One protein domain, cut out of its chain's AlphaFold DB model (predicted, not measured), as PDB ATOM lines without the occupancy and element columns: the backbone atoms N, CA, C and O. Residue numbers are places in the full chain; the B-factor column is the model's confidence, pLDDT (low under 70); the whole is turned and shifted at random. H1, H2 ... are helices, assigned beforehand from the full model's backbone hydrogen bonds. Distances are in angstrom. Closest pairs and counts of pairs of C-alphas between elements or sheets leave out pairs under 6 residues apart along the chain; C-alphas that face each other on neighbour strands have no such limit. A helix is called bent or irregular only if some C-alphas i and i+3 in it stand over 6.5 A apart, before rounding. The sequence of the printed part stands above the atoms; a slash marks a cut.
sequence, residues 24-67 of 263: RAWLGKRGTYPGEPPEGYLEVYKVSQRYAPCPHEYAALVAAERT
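This is residues 24 to 67 of the 263 residues of an uncharacterized protein of Trametes coccinea BRFM310 (UniProt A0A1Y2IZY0). Three separate helices are strung on a winding chain that goes out along one path and folds back along another: the short H1 and the longer H3 lie toward one end of the longest axis and H2 lies at the other, with no helix touching another. The long unnamed stretch, residues 28 to 40, leads from H1 over to H2, and residues 49 to 54 bring the chain back to H3. The printed part has 44 residues with three named helices in the order H1, H2, H3 and no named strand, and its class is all helix. It is only just compact, close to loose, with a radius of gyration of the C-alphas of 10.8 A; its outline is only just rounded, spanning 28 by 19 by 16 A.

Begin at H1, residues 24 to 27, which is apart from both other helices. Go on through residues 28 to 40, a long link of 13 residues, to H2, residues 41 to 48. After it, residues 49 to 54 make a short link to H3, residues 55 to 66, and H2 and H3 are apart too. Look at the backbone O and N atoms: within hydrogen-bond range are 2 of 4 O i to N i+4 pairs in H2 and 6 of 8 in H3. H1 is too short for such a pair, but its one O i to N i+3 pair is within range.

Find C-alpha 24 at (-46.926, -22.420, 49.201); from there H1 runs to Leu 27, 5.1 A from first to last C-alpha. Next find C-alpha 41 of Tyr 41 at (-49.721, -12.172, 39.279), where H2 begins; it reaches Ser 48 over 9.9 A. H2 is neither bent nor irregular, but only just: C-alphas 43 and 46 are 6.5 A apart. H3, the longest helix with 12 residues, begins at Pro 55 and measures 12.1 A to C-alpha 66 at (-31.431, -17.051, 44.717). It is irregular: C-alphas 57 and 60 are 8.4 A apart.

Look to Ser 48, the last residue of H2, and Thr 67, the last printed residue, for the two C-alphas farthest apart, 30.9 A. From the first printed C-alpha, Arg 24, to the last, Thr 67, is 20.0 A. The C-alphas of the long link from H1 to H2 lie 7 to 14 A from the mean of the C-alphas. The printed part has no cut. In the B-factor column you will find a mean pLDDT of 92.8 for the printed part of this model, and no printed residue is under 70.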
ATOM      1  N   ARG A  24     -46.490 -21.897  47.890       96.50
ATOM      2  CA  ARG A  24     -46.926 -22.420  49.201       96.50
ATOM      3  C   ARG A  24     -46.220 -23.726  49.561       96.50
ATOM      4  O   ARG A  24     -45.830 -23.908  50.714       96.50
ATOM      5  N   ALA A  25     -46.045 -24.629  48.598       97.56
ATOM      6  CA  ALA A  25     -45.324 -25.880  48.811       97.56
ATOM      7  C   ALA A  25     -43.845 -25.636  49.151       97.56
ATOM      8  O   ALA A  25     -43.327 -26.259  50.082       97.56
ATOM      9  N   TRP A  26     -43.188 -24.700  48.460       96.88
ATOM     10  CA  TRP A  26     -41.816 -24.281  48.758       96.88
ATOM     11  C   TRP A  26     -41.696 -23.629  50.141       96.88
ATOM     12  O   TRP A  26     -40.843 -24.042  50.924       96.88
ATOM     13  N   LEU A  27     -42.605 -22.718  50.516       95.75
ATOM     14  CA  LEU A  27     -42.644 -22.141  51.870       95.75
ATOM     15  C   LEU A  27     -42.781 -23.218  52.961       95.75
ATOM     16  O   LEU A  27     -42.202 -23.101  54.039       95.75
ATOM     17  N   GLY A  28     -43.507 -24.301  52.673       96.62
ATOM     18  CA  GLY A  28     -43.616 -25.469  53.547       96.62
ATOM     19  C   GLY A  28     -42.400 -26.405  53.540       96.62
ATOM     20  O   GLY A  28     -42.475 -27.462  54.166       96.62
ATOM     21  N   LYS A  29     -41.314 -26.068  52.827       95.25
ATOM     22  CA  LYS A  29     -40.138 -26.922  52.564       95.25
ATOM     23  C   LYS A  29     -40.486 -28.265  51.902       95.25
ATOM     24  O   LYS A  29     -39.771 -29.248  52.069       95.25
ATOM     25  N   ARG A  30     -41.611 -28.332  51.179       95.31
ATOM     26  CA  ARG A  30     -42.123 -29.549  50.515       95.31
ATOM     27  C   ARG A  30     -41.854 -29.581  49.009       95.31
ATOM     28  O   ARG A  30     -42.200 -30.568  48.370       95.31
ATOM     29  N   GLY A  31     -41.276 -28.527  48.437       93.06
ATOM     30  CA  GLY A  31     -41.033 -28.426  47.000       93.06
ATOM     31  C   GLY A  31     -39.912 -27.454  46.647       93.06
ATOM     32  O   GLY A  31     -39.415 -26.726  47.503       93.06
ATOM     33  N   THR A  32     -39.524 -27.469  45.374       94.88
ATOM     34  CA  THR A  32     -38.517 -26.572  44.792       94.88
ATOM     35  C   THR A  32     -39.086 -25.169  44.590       94.88
ATOM     36  O   THR A  32     -40.284 -25.009  44.350       94.88
ATOM     37  N   TYR A  33     -38.224 -24.155  44.663       95.44
ATOM     38  CA  TYR A  33     -38.601 -22.772  44.403       95.44
ATOM     39  C   TYR A  33     -39.157 -22.601  42.974       95.44
ATOM     40  O   TYR A  33     -38.470 -22.955  42.014       95.44
ATOM     41  N   PRO A  34     -40.380 -22.060  42.798       95.88
ATOM     42  CA  PRO A  34     -41.033 -21.987  41.488       95.88
ATOM     43  C   PRO A  34     -40.476 -20.904  40.552       95.88
ATOM     44  O   PRO A  34     -40.885 -20.850  39.395       95.88
ATOM     45  N   GLY A  35     -39.572 -20.035  41.018       94.81
ATOM     46  CA  GLY A  35     -38.991 -18.966  40.204       94.81
ATOM     47  C   GLY A  35     -39.714 -17.622  40.329       94.81
ATOM     48  O   GLY A  35     -40.287 -17.284  41.372       94.81
ATOM     49  N   GLU A  36     -39.620 -16.809  39.279       94.62
ATOM     50  CA  GLU A  36     -40.271 -15.495  39.213       94.62
ATOM     51  C   GLU A  36     -41.781 -15.613  39.027       94.62
ATOM     52  O   GLU A  36     -42.242 -16.526  38.337       94.62
ATOM     53  N   PRO A  37     -42.568 -14.728  39.666       94.81
ATOM     54  CA  PRO A  37     -44.008 -14.727  39.480       94.81
ATOM     55  C   PRO A  37     -44.348 -14.439  38.008       94.81
ATOM     56  O   PRO A  37     -43.705 -13.582  37.397       94.81
ATOM     57  N   PRO A  38     -45.362 -15.114  37.432       95.00
ATOM     58  CA  PRO A  38     -45.829 -14.807  36.087       95.00
ATOM     59  C   PRO A  38     -46.330 -13.363  35.994       95.00
ATOM     60  O   PRO A  38     -46.817 -12.797  36.979       95.00
ATOM     61  N   GLU A  39     -46.279 -12.795  34.793       92.12
ATOM     62  CA  GLU A  39     -46.817 -11.463  34.516       92.12
ATOM     63  C   GLU A  39     -48.283 -11.342  34.978       92.12
ATOM     64  O   GLU A  39     -49.070 -12.284  34.850       92.12
ATOM     65  N   GLY A  40     -48.638 -10.207  35.588       92.12
ATOM     66  CA  GLY A  40     -49.980  -9.947  36.128       92.12
ATOM     67  C   GLY A  40     -50.316 -10.616  37.467       92.12
ATOM     68  O   GLY A  40     -51.333 -10.277  38.076       92.12
ATOM     69  N   TYR A  41     -49.466 -11.507  37.993       94.75
ATOM     70  CA  TYR A  41     -49.721 -12.172  39.279       94.75
ATOM     71  C   TYR A  41     -49.855 -11.168  40.435       94.75
ATOM     72  O   TYR A  41     -50.783 -11.242  41.241       94.75
ATOM     73  N   LEU A  42     -48.931 -10.209  40.521       92.31
ATOM     74  CA  LEU A  42     -48.928  -9.212  41.595       92.31
ATOM     75  C   LEU A  42     -50.031  -8.164  41.418       92.31
ATOM     76  O   LEU A  42     -50.623  -7.728  42.401       92.31
ATOM     77  N   GLU A  43     -50.322  -7.791  40.175       91.56
ATOM     78  CA  GLU A  43     -51.234  -6.695  39.843       91.56
ATOM     79  C   GLU A  43     -52.707  -7.121  39.917       91.56
ATOM     80  O   GLU A  43     -53.543  -6.372  40.413       91.56
ATOM     81  N   VAL A  44     -53.038  -8.339  39.469       92.62
ATOM     82  CA  VAL A  44     -54.431  -8.808  39.349       92.62
ATOM     83  C   VAL A  44     -54.736  -9.938  40.321       92.62
ATOM     84  O   VAL A  44     -55.734  -9.902  41.054       92.62
ATOM     85  N   TYR A  45     -53.881 -10.958  40.367       91.12
ATOM     86  CA  TYR A  45     -54.167 -12.139  41.177       91.12
ATOM     87  C   TYR A  45     -54.044 -11.857  42.678       91.12
ATOM     88  O   TYR A  45     -54.945 -12.208  43.433       91.12
ATOM     89  N   LYS A  46     -52.997 -11.162  43.133       91.44
ATOM     90  CA  LYS A  46     -52.841 -10.803  44.556       91.44
ATOM     91  C   LYS A  46     -53.923  -9.834  45.045       91.44
ATOM     92  O   LYS A  46     -54.365  -9.962  46.185       91.44
ATOM     93  N   VAL A  47     -54.375  -8.906  44.197       91.75
ATOM     94  CA  VAL A  47     -55.465  -7.971  44.534       91.75
ATOM     95  C   VAL A  47     -56.792  -8.716  44.696       91.75
ATOM     96  O   VAL A  47     -57.515  -8.484  45.662       91.75
ATOM     97  N   SER A  48     -57.090  -9.662  43.799       92.06
ATOM     98  CA  SER A  48     -58.307 -10.482  43.891       92.06
ATOM     99  C   SER A  48     -58.246 -11.551  44.991       92.06
ATOM    100  O   SER A  48     -59.268 -11.873  45.595       92.06
ATOM    101  N   GLN A  49     -57.062 -12.092  45.289       93.38
ATOM    102  CA  GLN A  49     -56.834 -13.127  46.297       93.38
ATOM    103  C   GLN A  49     -55.976 -12.594  47.446       93.38
ATOM    104  O   GLN A  49     -54.755 -12.764  47.474       93.38
ATOM    105  N   ARG A  50     -56.632 -12.031  48.467       91.88
ATOM    106  CA  ARG A  50     -55.979 -11.435  49.650       91.88
ATOM    107  C   ARG A  50     -54.933 -12.346  50.312       91.88
ATOM    108  O   ARG A  50     -53.907 -11.866  50.791       91.88
ATOM    109  N   TYR A  51     -55.178 -13.658  50.313       92.12
ATOM    110  CA  TYR A  51     -54.319 -14.675  50.934       92.12
ATOM    111  C   TYR A  51     -53.387 -15.399  49.944       92.12
ATOM    112  O   TYR A  51     -52.836 -16.461  50.260       92.12
ATOM    113  N   ALA A  52     -53.222 -14.885  48.725       94.56
ATOM    114  CA  ALA A  52     -52.198 -15.381  47.814       94.56
ATOM    115  C   ALA A  52     -50.805 -15.013  48.361       94.56
ATOM    116  O   ALA A  52     -50.607 -13.871  48.791       94.56
ATOM    117  N   PRO A  53     -49.835 -15.945  48.375       93.94
ATOM    118  CA  PRO A  53     -48.486 -15.630  48.824       93.94
ATOM    119  C   PRO A  53     -47.845 -14.618  47.867       93.94
ATOM    120  O   PRO A  53     -47.935 -14.769  46.646       93.94
ATOM    121  N   CYS A  54     -47.209 -13.584  48.413       93.62
ATOM    122  CA  CYS A  54     -46.480 -12.600  47.624       93.62
ATOM    123  C   CYS A  54     -44.972 -12.801  47.817       93.62
ATOM    124  O   CYS A  54     -44.514 -12.718  48.954       93.62
ATOM    125  N   PRO A  55     -44.179 -13.007  46.748       92.06
ATOM    126  CA  PRO A  55     -42.727 -13.148  46.868       92.06
ATOM    127  C   PRO A  55     -42.048 -11.999  47.627       92.06
ATOM    128  O   PRO A  55     -41.095 -12.237  48.362       92.06
ATOM    129  N   HIS A  56     -42.581 -10.777  47.519       91.12
ATOM    130  CA  HIS A  56     -42.061  -9.597  48.217       91.12
ATOM    131  C   HIS A  56     -42.199  -9.690  49.746       91.12
ATOM    132  O   HIS A  56     -41.328  -9.203  50.459       91.12
ATOM    133  N   GLU A  57     -43.236 -10.360  50.265       93.44
ATOM    134  CA  GLU A  57     -43.409 -10.590  51.713       93.44
ATOM    135  C   GLU A  57     -42.330 -11.541  52.270       93.44
ATOM    136  O   GLU A  57     -42.033 -11.526  53.461       93.44
ATOM    137  N   TYR A  58     -41.711 -12.343  51.397       93.44
ATOM    138  CA  TYR A  58     -40.698 -13.343  51.735       93.44
ATOM    139  C   TYR A  58     -39.351 -13.043  51.069       93.44
ATOM    140  O   TYR A  58     -38.574 -13.965  50.811       93.44
ATOM    141  N   ALA A  59     -39.051 -11.766  50.804       91.25
ATOM    142  CA  ALA A  59     -37.859 -11.353  50.065       91.25
ATOM    143  C   ALA A  59     -36.556 -11.924  50.650       91.25
ATOM    144  O   ALA A  59     -35.694 -12.343  49.891       91.25
ATOM    145  N   ALA A  60     -36.437 -12.034  51.979       92.38
ATOM    146  CA  ALA A  60     -35.269 -12.636  52.628       92.38
ATOM    147  C   ALA A  60     -35.094 -14.131  52.295       92.38
ATOM    148  O   ALA A  60     -33.982 -14.577  52.025       92.38
ATOM    149  N   LEU A  61     -36.186 -14.904  52.269       91.06
ATOM    150  CA  LEU A  61     -36.150 -16.329  51.916       91.06
ATOM    151  C   LEU A  61     -35.882 -16.522  50.424       91.06
ATOM    152  O   LEU A  61     -35.098 -17.381  50.037       91.06
ATOM    153  N   VAL A  62     -36.514 -15.697  49.586       92.00
ATOM    154  CA  VAL A  62     -36.304 -15.720  48.134       92.00
ATOM    155  C   VAL A  62     -34.870 -15.316  47.791       92.00
ATOM    156  O   VAL A  62     -34.246 -15.942  46.940       92.00
ATOM    157  N   ALA A  63     -34.320 -14.304  48.467       90.31
ATOM    158  CA  ALA A  63     -32.930 -13.896  48.314       90.31
ATOM    159  C   ALA A  63     -31.972 -14.999  48.771       90.31
ATOM    160  O   ALA A  63     -31.001 -15.259  48.071       90.31
ATOM    161  N   ALA A  64     -32.255 -15.685  49.881       88.56
ATOM    162  CA  ALA A  64     -31.441 -16.808  50.345       88.56
ATOM    163  C   ALA A  64     -31.420 -17.978  49.345       88.56
ATOM    164  O   ALA A  64     -30.381 -18.599  49.169       88.56
ATOM    165  N   GLU A  65     -32.535 -18.251  48.665       88.81
ATOM    166  CA  GLU A  65     -32.618 -19.291  47.630       88.81
ATOM    167  C   GLU A  65     -31.921 -18.875  46.323       88.81
ATOM    168  O   GLU A  65     -31.273 -19.685  45.665       88.81
ATOM    169  N   ARG A  66     -32.057 -17.601  45.931       84.75
ATOM    170  CA  ARG A  66     -31.431 -17.051  44.717       84.75
ATOM    171  C   ARG A  66     -29.944 -16.817  44.864       84.75
ATOM    172  O   ARG A  66     -29.232 -16.881  43.867       84.75
ATOM    173  N   THR A  67     -29.496 -16.481  46.069       79.88
ATOM    174  CA  THR A  67     -28.074 -16.400  46.364       79.88
ATOM    175  C   THR A  67     -27.579 -17.826  46.207       79.88
ATOM    176  O   THR A  67     -27.965 -18.667  47.022       79.88
TER     177      THR A  67